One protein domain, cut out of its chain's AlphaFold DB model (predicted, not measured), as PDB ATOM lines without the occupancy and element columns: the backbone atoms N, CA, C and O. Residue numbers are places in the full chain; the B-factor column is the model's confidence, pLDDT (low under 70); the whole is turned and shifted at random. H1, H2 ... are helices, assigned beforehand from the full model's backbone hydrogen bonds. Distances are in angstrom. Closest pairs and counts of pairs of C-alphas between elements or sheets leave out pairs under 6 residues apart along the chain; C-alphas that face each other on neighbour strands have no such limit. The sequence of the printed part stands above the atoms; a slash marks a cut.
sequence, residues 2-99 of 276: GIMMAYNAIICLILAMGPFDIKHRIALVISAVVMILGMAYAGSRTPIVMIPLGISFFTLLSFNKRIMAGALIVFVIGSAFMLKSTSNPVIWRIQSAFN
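This is residues 2 to 99 of the 276 residues of the protein "O-antigen ligase domain-containing protein" of Saprospiraceae bacterium (UniProt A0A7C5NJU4). Two helical hairpins, H1 with H2 and H3 with H4, stand side by side through H1 and H3, leaving H2 and H4 apart, and the short helix H5 crosses one end. The printed part has 98 residues, with five named helices in the order H1 to H5 and no named strand: all helix. It is compact, with a radius of gyration of the C-alphas of 13.9 A, yet elongated, spanning 40 by 25 by 18 A.

H2, residues 22 to 42, touches H1, residues 2 to 17, closest at the C-alphas of Ala 9 and Ala 32, 4.2 A, in a hairpin at a shallow tilt of 21 degrees. H1 touches H3, residues 45 to 62, the same way at 26 degrees, a shallow tilt, closest at the C-alphas of Ile 3 and Pro 47, 4.8 A. H3, the hub, forms a hairpin with H4, residues 65 to 83, at a shallow tilt of 20 degrees; their closest C-alphas, Thr 59 and Met 68, are 5.7 A apart. With residues 45 to 49 alone H3 touches H5, residues 89 to 98, at a steep tilt of 58 degrees, closest at the C-alphas of Arg 45 and Ala 97, 5.0 A. Every O i to N i+4 pair is within hydrogen-bond range in H1, H2 and H4, against 12 of 14 in H3 and 5 of 6 in H5.

H2 is 30.1 A long, H3 27.1 A, H4 27.0 A, H1 23.1 A and H5 14.6 A. H1 begins at C-alpha 2 (182.922, 226.069, 165.233); H5 ends at C-alpha 98 (175.049, 224.510, 150.880).

The C-alphas farthest apart, Pro 19 and Ser 87, are 41.0 A apart. The printed part has no cut, and its four links are tight. Confidence is under 70 in 20 residues, among them 79 to 87.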
ATOM      1  N   GLY A   2     183.406 227.166 166.094       87.19
ATOM      2  CA  GLY A   2     182.922 226.069 165.233       87.19
ATOM      3  C   GLY A   2     183.999 225.445 164.331       87.19
ATOM      4  O   GLY A   2     184.077 224.228 164.226       87.19
ATOM      5  N   ILE A   3     184.891 226.264 163.759       88.56
ATOM      6  CA  ILE A   3     186.023 225.792 162.939       88.56
ATOM      7  C   ILE A   3     186.952 224.872 163.746       88.56
ATOM      8  O   ILE A   3     187.355 223.822 163.257       88.56
ATOM      9  N   MET A   4     187.225 225.246 165.001       91.19
ATOM     10  CA  MET A   4     188.051 224.475 165.932       91.19
ATOM     11  C   MET A   4     187.467 223.095 166.205       91.19
ATOM     12  O   MET A   4     188.187 222.102 166.185       91.19
ATOM     13  N   MET A   5     186.155 223.024 166.412       92.44
ATOM     14  CA  MET A   5     185.472 221.750 166.614       92.44
ATOM     15  C   MET A   5     185.473 220.893 165.343       92.44
ATOM     16  O   MET A   5     185.668 219.686 165.432       92.44
ATOM     17  N   ALA A   6     185.337 221.501 164.160       91.75
ATOM     18  CA  ALA A   6     185.320 220.770 162.895       91.75
ATOM     19  C   ALA A   6     186.645 220.056 162.594       91.75
ATOM     20  O   ALA A   6     186.639 218.849 162.353       91.75
ATOM     21  N   TYR A   7     187.784 220.760 162.612       93.38
ATOM     22  CA  TYR A   7     189.056 220.103 162.284       93.38
ATOM     23  C   TYR A   7     189.498 219.118 163.374       93.38
ATOM     24  O   TYR A   7     190.034 218.065 163.040       93.38
ATOM     25  N   ASN A   8     189.226 219.393 164.658       94.31
ATOM     26  CA  ASN A   8     189.547 218.447 165.734       94.31
ATOM     27  C   ASN A   8     188.677 217.187 165.669       94.31
ATOM     28  O   ASN A   8     189.197 216.087 165.842       94.31
ATOM     29  N   ALA A   9     187.389 217.312 165.330       93.94
ATOM     30  CA  ALA A   9     186.536 216.150 165.097       93.94
ATOM     31  C   ALA A   9     187.084 215.269 163.967       93.94
ATOM     32  O   ALA A   9     187.143 214.049 164.110       93.94
ATOM     33  N   ILE A  10     187.542 215.878 162.866       94.25
ATOM     34  CA  ILE A  10     188.166 215.147 161.756       94.25
ATOM     35  C   ILE A  10     189.472 214.470 162.190       94.25
ATOM     36  O   ILE A  10     189.668 213.302 161.860       94.25
ATOM     37  N   ILE A  11     190.330 215.135 162.975       94.62
ATOM     38  CA  ILE A  11     191.531 214.504 163.553       94.62
ATOM     39  C   ILE A  11     191.140 213.259 164.358       94.62
ATOM     40  O   ILE A  11     191.693 212.185 164.128       94.62
ATOM     41  N   CYS A  12     190.164 213.378 165.264       94.12
ATOM     42  CA  CYS A  12     189.703 212.262 166.086       94.12
ATOM     43  C   CYS A  12     189.154 211.105 165.239       94.12
ATOM     44  O   CYS A  12     189.488 209.951 165.507       94.12
ATOM     45  N   LEU A  13     188.367 211.396 164.197       93.00
ATOM     46  CA  LEU A  13     187.836 210.376 163.288       93.00
ATOM     47  C   LEU A  13     188.949 209.665 162.509       93.00
ATOM     48  O   LEU A  13     188.953 208.436 162.443       93.00
ATOM     49  N   ILE A  14     189.917 210.409 161.969       92.12
ATOM     50  CA  ILE A  14     191.047 209.829 161.230       92.12
ATOM     51  C   ILE A  14     191.893 208.944 162.151       92.12
ATOM     52  O   ILE A  14     192.227 207.815 161.790       92.12
ATOM     53  N   LEU A  15     192.203 209.418 163.362       92.44
ATOM     54  CA  LEU A  15     192.961 208.640 164.341       92.44
ATOM     55  C   LEU A  15     192.191 207.399 164.801       92.44
ATOM     56  O   LEU A  15     192.793 206.337 164.926       92.44
ATOM     57  N   ALA A  16     190.868 207.476 164.972       91.38
ATOM     58  CA  ALA A  16     190.051 206.314 165.321       91.38
ATOM     59  C   ALA A  16     190.123 205.200 164.259       91.38
ATOM     60  O   ALA A  16     190.058 204.020 164.602       91.38
ATOM     61  N   MET A  17     190.324 205.542 162.981       87.56
ATOM     62  CA  MET A  17     190.522 204.557 161.908       87.56
ATOM     63  C   MET A  17     191.915 203.907 161.929       87.56
ATOM     64  O   MET A  17     192.093 202.835 161.347       87.56
ATOM     65  N   GLY A  18     192.884 204.493 162.634       85.44
ATOM     66  CA  GLY A  18     194.236 203.957 162.783       85.44
ATOM     67  C   GLY A  18     194.332 202.722 163.691       85.44
ATOM     68  O   GLY A  18     193.346 202.334 164.323       85.44
ATOM     69  N   PRO A  19     195.511 202.077 163.769       85.25
ATOM     70  CA  PRO A  19     195.739 200.853 164.546       85.25
ATOM     71  C   PRO A  19     195.977 201.159 166.040       85.25
ATOM     72  O   PRO A  19     197.073 200.954 166.568       85.25
ATOM     73  N   PHE A  20     194.953 201.684 166.713       86.75
ATOM     74  CA  PHE A  20     194.949 201.959 168.157       86.75
ATOM     75  C   PHE A  20     194.024 200.996 168.908       86.75
ATOM     76  O   PHE A  20     193.139 200.383 168.305       86.75
ATOM     77  N   ASP A  21     194.198 200.888 170.229       88.38
ATOM     78  CA  ASP A  21     193.352 200.026 171.059       88.38
ATOM     79  C   ASP A  21     191.880 200.425 170.976       88.38
ATOM     80  O   ASP A  21     191.534 201.604 170.859       88.38
ATOM     81  N   ILE A  22     190.997 199.440 171.134       88.56
ATOM     82  CA  ILE A  22     189.550 199.649 171.034       88.56
ATOM     83  C   ILE A  22     189.032 200.707 172.021       88.56
ATOM     84  O   ILE A  22     188.173 201.507 171.662       88.56
ATOM     85  N   LYS A  23     189.606 200.781 173.230       91.31
ATOM     86  CA  LYS A  23     189.252 201.789 174.245       91.31
ATOM     87  C   LYS A  23     189.547 203.207 173.748       91.31
ATOM     88  O   LYS A  23     188.678 204.073 173.801       91.31
ATOM     89  N   HIS A  24     190.746 203.413 173.202       90.06
ATOM     90  CA  HIS A  24     191.163 204.691 172.630       90.06
ATOM     91  C   HIS A  24     190.311 205.057 171.411       90.06
ATOM     92  O   HIS A  24     189.876 206.198 171.286       90.06
ATOM     93  N   ARG A  25     189.993 204.085 170.548       90.06
ATOM     94  CA  ARG A  25     189.110 204.299 169.391       90.06
ATOM     95  C   ARG A  25     187.713 204.758 169.800       90.06
ATOM     96  O   ARG A  25     187.214 205.727 169.238       90.06
ATOM     97  N   ILE A  26     187.101 204.101 170.785       91.94
ATOM     98  CA  ILE A  26     185.770 204.480 171.283       91.94
ATOM     99  C   ILE A  26     185.807 205.891 171.876       91.94
ATOM    100  O   ILE A  26     184.959 206.713 171.533       91.94
ATOM    101  N   ALA A  27     186.817 206.204 172.695       93.75
ATOM    102  CA  ALA A  27     186.978 207.544 173.259       93.75
ATOM    103  C   ALA A  27     187.127 208.621 172.165       93.75
ATOM    104  O   ALA A  27     186.492 209.675 172.247       93.75
ATOM    105  N   LEU A  28     187.903 208.346 171.108       93.31
ATOM    106  CA  LEU A  28     188.075 209.256 169.969       93.31
ATOM    107  C   LEU A  28     186.770 209.469 169.190       93.31
ATOM    108  O   LEU A  28     186.458 210.601 168.829       93.31
ATOM    109  N   VAL A  29     185.986 208.411 168.963       93.50
ATOM    110  CA  VAL A  29     184.694 208.513 168.266       93.50
ATOM    111  C   VAL A  29     183.688 209.316 169.089       93.50
ATOM    112  O   VAL A  29     183.053 210.220 168.549       93.50
ATOM    113  N   ILE A  30     183.577 209.050 170.394       94.75
ATOM    114  CA  ILE A  30     182.703 209.825 171.289       94.75
ATOM    115  C   ILE A  30     183.109 211.303 171.277       94.75
ATOM    116  O   ILE A  30     182.257 212.173 171.098       94.75
ATOM    117  N   SER A  31     184.410 211.587 171.390       93.88
ATOM    118  CA  SER A  31     184.935 212.958 171.331       93.88
ATOM    119  C   SER A  31     184.562 213.643 170.014       93.88
ATOM    120  O   SER A  31     184.073 214.771 170.027       93.88
ATOM    121  N   ALA A  32     184.717 212.949 168.882       93.38
ATOM    122  CA  ALA A  32     184.349 213.483 167.575       93.38
ATOM    123  C   ALA A  32     182.851 213.802 167.477       93.38
ATOM    124  O   ALA A  32     182.487 214.869 166.984       93.38
ATOM    125  N   VAL A  33     181.978 212.921 167.979       92.56
ATOM    126  CA  VAL A  33     180.524 213.148 167.978       92.56
ATOM    127  C   VAL A  33     180.166 214.380 168.808       92.56
ATOM    128  O   VAL A  33     179.433 215.244 168.328       92.56
ATOM    129  N   VAL A  34     180.725 214.511 170.014       93.56
ATOM    130  CA  VAL A  34     180.491 215.680 170.879       93.56
ATOM    131  C   VAL A  34     180.966 216.971 170.203       93.56
ATOM    132  O   VAL A  34     180.252 217.973 170.228       93.56
ATOM    133  N   MET A  35     182.125 216.952 169.537       93.12
ATOM    134  CA  MET A  35     182.636 218.112 168.796       93.12
ATOM    135  C   MET A  35     181.754 218.474 167.593       93.12
ATOM    136  O   MET A  35     181.475 219.654 167.379       93.12
ATOM    137  N   ILE A  36     181.266 217.489 166.832       89.06
ATOM    138  CA  ILE A  36     180.352 217.722 165.699       89.06
ATOM    139  C   ILE A  36     179.027 218.318 166.186       89.06
ATOM    140  O   ILE A  36     178.524 219.265 165.580       89.06
ATOM    141  N   LEU A  37     178.486 217.823 167.302       86.62
ATOM    142  CA  LEU A  37     177.291 218.396 167.923       86.62
ATOM    143  C   LEU A  37     177.553 219.832 168.391       86.62
ATOM    144  O   LEU A  37     176.792 220.735 168.045       86.62
ATOM    145  N   GLY A  38     178.662 220.076 169.094       86.69
ATOM    146  CA  GLY A  38     179.062 221.421 169.523       86.69
ATOM    147  C   GLY A  38     179.226 222.394 168.351       86.69
ATOM    148  O   GLY A  38     178.800 223.547 168.427       86.69
ATOM    149  N   MET A  39     179.773 221.923 167.227       87.56
ATOM    150  CA  MET A  39     179.845 222.684 165.980       87.56
ATOM    151  C   MET A  39     178.449 223.000 165.419       87.56
ATOM    152  O   MET A  39     178.210 224.138 165.011       87.56
ATOM    153  N   ALA A  40     177.533 222.026 165.402       82.19
ATOM    154  CA  ALA A  40     176.171 222.213 164.900       82.19
ATOM    155  C   ALA A  40     175.401 223.264 165.722       82.19
ATOM    156  O   ALA A  40     174.775 224.156 165.145       82.19
ATOM    157  N   TYR A  41     175.522 223.233 167.052       81.12
ATOM    158  CA  TYR A  41     174.923 224.242 167.934       81.12
ATOM    159  C   TYR A  41     175.540 225.635 167.761       81.12
ATOM    160  O   TYR A  41     174.823 226.633 167.826       81.12
ATOM    161  N   ALA A  42     176.840 225.723 167.463       80.94
ATOM    162  CA  ALA A  42     177.506 226.998 167.189       80.94
ATOM    163  C   ALA A  42     176.982 227.706 165.919       80.94
ATOM    164  O   ALA A  42     177.245 228.892 165.724       80.94
ATOM    165  N   GLY A  43     176.255 227.004 165.039       66.19
ATOM    166  CA  GLY A  43     175.466 227.612 163.962       66.19
ATOM    167  C   GLY A  43     176.259 228.304 162.847       66.19
ATOM    168  O   GLY A  43     175.678 229.055 162.067       66.19
ATOM    169  N   SER A  44     177.571 228.079 162.763       73.75
ATOM    170  CA  SER A  44     178.441 228.672 161.740       73.75
ATOM    171  C   SER A  44     178.377 227.882 160.427       73.75
ATOM    172  O   SER A  44     178.448 226.656 160.450       73.75
ATOM    173  N   ARG A  45     178.315 228.567 159.275       74.06
ATOM    174  CA  ARG A  45     178.237 227.921 157.945       74.06
ATOM    175  C   ARG A  45     179.568 227.315 157.483       74.06
ATOM    176  O   ARG A  45     179.585 226.210 156.956       74.06
ATOM    177  N   THR A  46     180.689 228.002 157.717       78.31
ATOM    178  CA  THR A  46     182.026 227.560 157.268       78.31
ATOM    179  C   THR A  46     182.412 226.169 157.794       78.31
ATOM    180  O   THR A  46     182.759 225.316 156.980       78.31
ATOM    181  N   PRO A  47     182.294 225.864 159.105       82.69
ATOM    182  CA  PRO A  47     182.677 224.560 159.663       82.69
ATOM    183  C   PRO A  47     181.905 223.372 159.080       82.69
ATOM    184  O   PRO A  47     182.449 222.281 158.941       82.69
ATOM    185  N   ILE A  48     180.649 223.600 158.695       81.62
ATOM    186  CA  ILE A  48     179.772 222.577 158.121       81.62
ATOM    187  C   ILE A  48     180.310 222.099 156.769       81.62
ATOM    188  O   ILE A  48     180.291 220.905 156.492       81.62
ATOM    189  N   VAL A  49     180.840 223.017 155.957       82.50
ATOM    190  CA  VAL A  49     181.480 222.695 154.670       82.50
ATOM    191  C   VAL A  49     182.870 222.083 154.877       82.50
ATOM    192  O   VAL A  49     183.324 221.280 154.064       82.50
ATOM    193  N   MET A  50     183.543 222.399 155.988       86.19
ATOM    194  CA  MET A  50     184.869 221.853 156.284       86.19
ATOM    195  C   MET A  50     184.847 220.344 156.552       86.19
ATOM    196  O   MET A  50     185.776 219.665 156.130       86.19
ATOM    197  N   ILE A  51     183.819 219.806 157.221       88.06
ATOM    198  CA  ILE A  51     183.722 218.360 157.512       88.06
ATOM    199  C   ILE A  51     183.799 217.499 156.239       88.06
ATOM    200  O   ILE A  51     184.713 216.674 156.154       88.06
ATOM    201  N   PRO A  52     182.907 217.657 155.237       87.38
ATOM    202  CA  PRO A  52     182.976 216.848 154.025       87.38
ATOM    203  C   PRO A  52     184.287 217.086 153.275       87.38
ATOM    204  O   PRO A  52     184.887 216.128 152.802       87.38
ATOM    205  N   LEU A  53     184.793 218.322 153.248       88.44
ATOM    206  CA  LEU A  53     186.070 218.647 152.619       88.44
ATOM    207  C   LEU A  53     187.260 217.929 153.279       88.44
ATOM    208  O   LEU A  53     188.126 217.405 152.577       88.44
ATOM    209  N   GLY A  54     187.284 217.846 154.609       90.19
ATOM    210  CA  GLY A  54     188.286 217.089 155.360       90.19
ATOM    211  C   GLY A  54     188.209 215.589 155.077       90.19
ATOM    212  O   GLY A  54     189.233 214.962 154.811       90.19
ATOM    213  N   ILE A  55     186.999 215.018 155.050       90.06
ATOM    214  CA  ILE A  55     186.783 213.600 154.710       90.06
ATOM    215  C   ILE A  55     187.235 213.311 153.272       90.06
ATOM    216  O   ILE A  55     187.920 212.314 153.037       90.06
ATOM    217  N   SER A  56     186.897 214.178 152.314       88.44
ATOM    218  CA  SER A  56     187.322 214.048 150.918       88.44
ATOM    219  C   SER A  56     188.843 214.099 150.785       88.44
ATOM    220  O   SER A  56     189.427 213.229 150.140       88.44
ATOM    221  N   PHE A  57     189.499 215.060 151.438       91.38
ATOM    222  CA  PHE A  57     190.958 215.179 151.405       91.38
ATOM    223  C   PHE A  57     191.655 213.972 152.048       91.38
ATOM    224  O   PHE A  57     192.573 213.400 151.459       91.38
ATOM    225  N   PHE A  58     191.178 213.514 153.208       91.75
ATOM    226  CA  PHE A  58     191.690 212.304 153.854       91.75
ATOM    227  C   PHE A  58     191.524 211.058 152.974       91.75
ATOM    228  O   PHE A  58     192.427 210.225 152.868       91.75
ATOM    229  N   THR A  59     190.378 210.941 152.305       87.56
ATOM    230  CA  THR A  59     190.084 209.832 151.393       87.56
ATOM    231  C   THR A  59     191.059 209.798 150.218       87.56
ATOM    232  O   THR A  59     191.568 208.725 149.885       87.56
ATOM    233  N   LEU A  60     191.365 210.964 149.636       87.81
ATOM    234  CA  LEU A  60     192.385 211.098 148.593       87.81
ATOM    235  C   LEU A  60     193.769 210.691 149.105       87.81
ATOM    236  O   LEU A  60     194.500 210.011 148.398       87.81
ATOM    237  N   LEU A  61     194.112 211.046 150.345       87.12
ATOM    238  CA  LEU A  61     195.416 210.733 150.925       87.12
ATOM    239  C   LEU A  61     195.596 209.240 151.237       87.12
ATOM    240  O   LEU A  61     196.693 208.697 151.110       87.12
ATOM    241  N   SER A  62     194.526 208.559 151.652       83.06
ATOM    242  CA  SER A  62     194.606 207.155 152.054       83.06
ATOM    243  C   SER A  62     194.643 206.164 150.882       83.06
ATOM    244  O   SER A  62     195.055 205.024 151.114       83.06
ATOM    245  N   PHE A  63     194.169 206.534 149.683       77.00
ATOM    246  CA  PHE A  63     194.055 205.675 148.483       77.00
ATOM    247  C   PHE A  63     193.439 204.275 148.713       77.00
ATOM    248  O   PHE A  63     193.635 203.345 147.930       77.00
ATOM    249  N   ASN A  64     192.668 204.091 149.789       80.06
ATOM    250  CA  ASN A  64     192.102 202.797 150.148       80.06
ATOM    251  C   ASN A  64     190.638 202.720 149.709       80.06
ATOM    252  O   ASN A  64     189.801 203.482 150.196       80.06
ATOM    253  N   LYS A  65     190.309 201.735 148.863       76.50
ATOM    254  CA  LYS A  65     188.947 201.502 148.349       76.50
ATOM    255  C   LYS A  65     187.896 201.392 149.462       76.50
ATOM    256  O   LYS A  65     186.777 201.859 149.283       76.50
ATOM    257  N   ARG A  66     188.252 200.835 150.631       77.50
ATOM    258  CA  ARG A  66     187.340 200.730 151.791       77.50
ATOM    259  C   ARG A  66     187.012 202.097 152.397       77.50
ATOM    260  O   ARG A  66     185.866 202.351 152.750       77.50
ATOM    261  N   ILE A  67     188.008 202.978 152.490       80.69
ATOM    262  CA  ILE A  67     187.843 204.338 153.020       80.69
ATOM    263  C   ILE A  67     187.069 205.196 152.015       80.69
ATOM    264  O   ILE A  67     186.157 205.913 152.412       80.69
ATOM    265  N   MET A  68     187.341 205.035 150.717       80.44
ATOM    266  CA  MET A  68     186.574 205.681 149.647       80.44
ATOM    267  C   MET A  68     185.095 205.284 149.661       80.44
ATOM    268  O   MET A  68     184.232 206.155 149.583       80.44
ATOM    269  N   ALA A  69     184.792 203.991 149.805       77.19
ATOM    270  CA  ALA A  69     183.414 203.512 149.900       77.19
ATOM    271  C   ALA A  69     182.701 204.069 151.146       77.19
ATOM    272  O   ALA A  69     181.570 204.540 151.046       77.19
ATOM    273  N   GLY A  70     183.376 204.086 152.302       79.94
ATOM    274  CA  GLY A  70     182.837 204.687 153.525       79.94
ATOM    275  C   GLY A  70     182.559 206.186 153.379       79.94
ATOM    276  O   GLY A  70     181.480 206.650 153.745       79.94
ATOM    277  N   ALA A  71     183.488 206.938 152.785       80.88
ATOM    278  CA  ALA A  71     183.315 208.364 152.518       80.88
ATOM    279  C   ALA A  71     182.151 208.637 151.553       80.88
ATOM    280  O   ALA A  71     181.370 209.559 151.788       80.88
ATOM    281  N   LEU A  72     181.989 207.811 150.513       82.00
ATOM    282  CA  LEU A  72     180.863 207.906 149.582       82.00
ATOM    283  C   LEU A  72     179.524 207.683 150.297       82.00
ATOM    284  O   LEU A  72     178.595 208.457 150.091       82.00
ATOM    285  N   ILE A  73     179.430 206.679 151.174       80.69
ATOM    286  CA  ILE A  73     178.213 206.422 151.960       80.69
ATOM    287  C   ILE A  73     177.885 207.624 152.850       80.69
ATOM    288  O   ILE A  73     176.744 208.086 152.858       80.69
ATOM    289  N   VAL A  74     178.877 208.167 153.562       81.94
ATOM    290  CA  VAL A  74     178.690 209.363 154.402       81.94
ATOM    291  C   VAL A  74     178.231 210.555 153.564       81.94
ATOM    292  O   VAL A  74     177.335 211.284 153.985       81.94
ATOM    293  N   PHE A  75     178.789 210.736 152.367       81.06
ATOM    294  CA  PHE A  75     178.396 211.806 151.455       81.06
ATOM    295  C   PHE A  75     176.953 211.643 150.955       81.06
ATOM    296  O   PHE A  75     176.177 212.598 150.998       81.06
ATOM    297  N   VAL A  76     176.559 210.430 150.551       78.38
ATOM    298  CA  VAL A  76     175.194 210.121 150.096       78.38
ATOM    299  C   VAL A  76     174.189 210.339 151.225       78.38
ATOM    300  O   VAL A  76     173.224 211.080 151.042       78.38
ATOM    301  N   ILE A  77     174.439 209.780 152.412       78.81
ATOM    302  CA  ILE A  77     173.567 209.963 153.581       78.81
ATOM    303  C   ILE A  77     173.488 211.447 153.954       78.81
ATOM    304  O   ILE A  77     172.392 211.974 154.130       78.81
ATOM    305  N   GLY A  78     174.626 212.142 154.013       73.88
ATOM    306  CA  GLY A  78     174.678 213.575 154.294       73.88
ATOM    307  C   GLY A  78     173.837 214.384 153.307       73.88
ATOM    308  O   GLY A  78     173.012 215.192 153.725       73.88
ATOM    309  N   SER A  79     173.971 214.115 152.006       69.00
ATOM    310  CA  SER A  79     173.186 214.785 150.962       69.00
ATOM    311  C   SER A  79     171.683 214.486 151.064       69.00
ATOM    312  O   SER A  79     170.870 215.400 150.939       69.00
ATOM    313  N   ALA A  80     171.300 213.249 151.394       68.56
ATOM    314  CA  ALA A  80     169.903 212.869 151.592       68.56
ATOM    315  C   ALA A  80     169.282 213.580 152.806       68.56
ATOM    316  O   ALA A  80     168.160 214.081 152.730       68.56
ATOM    317  N   PHE A  81     170.031 213.703 153.907       69.44
ATOM    318  CA  PHE A  81     169.612 214.493 155.068       69.44
ATOM    319  C   PHE A  81     169.486 215.987 154.742       69.44
ATOM    320  O   PHE A  81     168.612 216.653 155.294       69.44
ATOM    321  N   MET A  82     170.304 216.516 153.826       66.56
ATOM    322  CA  MET A  82     170.204 217.914 153.385       66.56
ATOM    323  C   MET A  82     168.953 218.195 152.551       66.56
ATOM    324  O   MET A  82     168.431 219.304 152.622       66.56
ATOM    325  N   LEU A  83     168.426 217.215 151.816       63.12
ATOM    326  CA  LEU A  83     167.216 217.383 150.999       63.12
ATOM    327  C   LEU A  83     165.917 217.378 151.824       63.12
ATOM    328  O   LEU A  83     164.876 217.830 151.345       63.12
ATOM    329  N   LYS A  84     165.951 216.895 153.071       65.19
ATOM    330  CA  LYS A  84     164.759 216.805 153.920       65.19
ATOM    331  C   LYS A  84     164.405 218.161 154.539       65.19
ATOM    332  O   LYS A  84     165.067 218.626 155.466       65.19
ATOM    333  N   SER A  85     163.321 218.780 154.072       52.66
ATOM    334  CA  SER A  85     162.785 220.016 154.663       52.66
ATOM    335  C   SER A  85     162.446 219.805 156.143       52.66
ATOM    336  O   SER A  85     161.722 218.871 156.488       52.66
ATOM    337  N   THR A  86     163.015 220.629 157.027       61.19
ATOM    338  CA  THR A  86     162.851 220.490 158.481       61.19
ATOM    339  C   THR A  86     162.682 221.857 159.149       61.19
ATOM    340  O   THR A  86     163.362 222.812 158.794       61.19
ATOM    341  N   SER A  87     161.803 221.924 160.160       59.34
ATOM    342  CA  SER A  87     161.491 223.121 160.970       59.34
ATOM    343  C   SER A  87     162.598 223.508 161.978       59.34
ATOM    344  O   SER A  87     162.588 224.584 162.565       59.34
ATOM    345  N   ASN A  88     163.596 222.642 162.191       73.62
ATOM    346  CA  ASN A  88     164.665 222.892 163.156       73.62
ATOM    347  C   ASN A  88     165.677 223.932 162.617       73.62
ATOM    348  O   ASN A  88     166.315 223.675 161.587       73.62
ATOM    349  N   PRO A  89     165.915 225.049 163.332       64.75
ATOM    350  CA  PRO A  89     166.831 226.108 162.902       64.75
ATOM    351  C   PRO A  89     168.283 225.642 162.720       64.75
ATOM    352  O   PRO A  89     169.005 226.206 161.897       64.75
ATOM    353  N   VAL A  90     168.726 224.600 163.432       66.06
ATOM    354  CA  VAL A  90     170.071 224.022 163.252       66.06
ATOM    355  C   VAL A  90     170.182 223.338 161.888       66.06
ATOM    356  O   VAL A  90     171.134 223.584 161.152       66.06
ATOM    357  N   ILE A  91     169.181 222.542 161.507       69.12
ATOM    358  CA  ILE A  91     169.159 221.825 160.222       69.12
ATOM    359  C   ILE A  91     169.036 222.820 159.065       69.12
ATOM    360  O   ILE A  91     169.764 222.709 158.079       69.12
ATOM    361  N   TRP A  92     168.216 223.861 159.226       68.81
ATOM    362  CA  TRP A  92     168.087 224.930 158.237       68.81
ATOM    363  C   TRP A  92     169.402 225.705 158.015       68.81
ATOM    364  O   TRP A  92     169.733 226.094 156.892       68.81
ATOM    365  N   ARG A  93     170.220 225.894 159.060       65.19
ATOM    366  CA  ARG A  93     171.561 226.500 158.931       65.19
ATOM    367  C   ARG A  93     172.544 225.610 158.171       65.19
ATOM    368  O   ARG A  93     173.322 226.125 157.372       65.19
ATOM    369  N   ILE A  94     172.484 224.296 158.379       69.31
ATOM    370  CA  ILE A  94     173.286 223.332 157.614       69.31
ATOM    371  C   ILE A  94     172.855 223.345 156.142       69.31
ATOM    372  O   ILE A  94     173.703 223.480 155.265       69.31
ATOM    373  N   GLN A  95     171.552 223.338 155.861       70.31
ATOM    374  CA  GLN A  95     171.018 223.413 154.495       70.31
ATOM    375  C   GLN A  95     171.369 224.730 153.790       70.31
ATOM    376  O   GLN A  95     171.800 224.732 152.637       70.31
ATOM    377  N   SER A  96     171.233 225.864 154.482       62.69
ATOM    378  CA  SER A  96     171.568 227.180 153.921       62.69
ATOM    379  C   SER A  96     173.066 227.371 153.674       62.69
ATOM    380  O   SER A  96     173.421 228.144 152.787       62.69
ATOM    381  N   ALA A  97     173.948 226.648 154.377       60.66
ATOM    382  CA  ALA A  97     175.383 226.647 154.084       60.66
ATOM    383  C   ALA A  97     175.704 226.067 152.694       60.66
ATOM    384  O   ALA A  97     176.656 226.514 152.058       60.66
ATOM    385  N   PHE A  98     174.897 225.119 152.207       63.75
ATOM    386  CA  PHE A  98     175.049 224.510 150.880       63.75
ATOM    387  C   PHE A  98     174.168 225.159 149.802       63.75
ATOM    388  O   PHE A  98     174.343 224.886 148.615       63.75
ATOM    389  N   ASN A  99     173.243 226.047 150.182       62.72
ATOM    390  CA  ASN A  99     172.399 226.763 149.232       62.72
ATOM    391  C   ASN A  99     173.051 228.090 148.800       62.72
ATOM    392  O   ASN A  99     173.032 229.094 149.521       62.72
TER     393      ASN A  99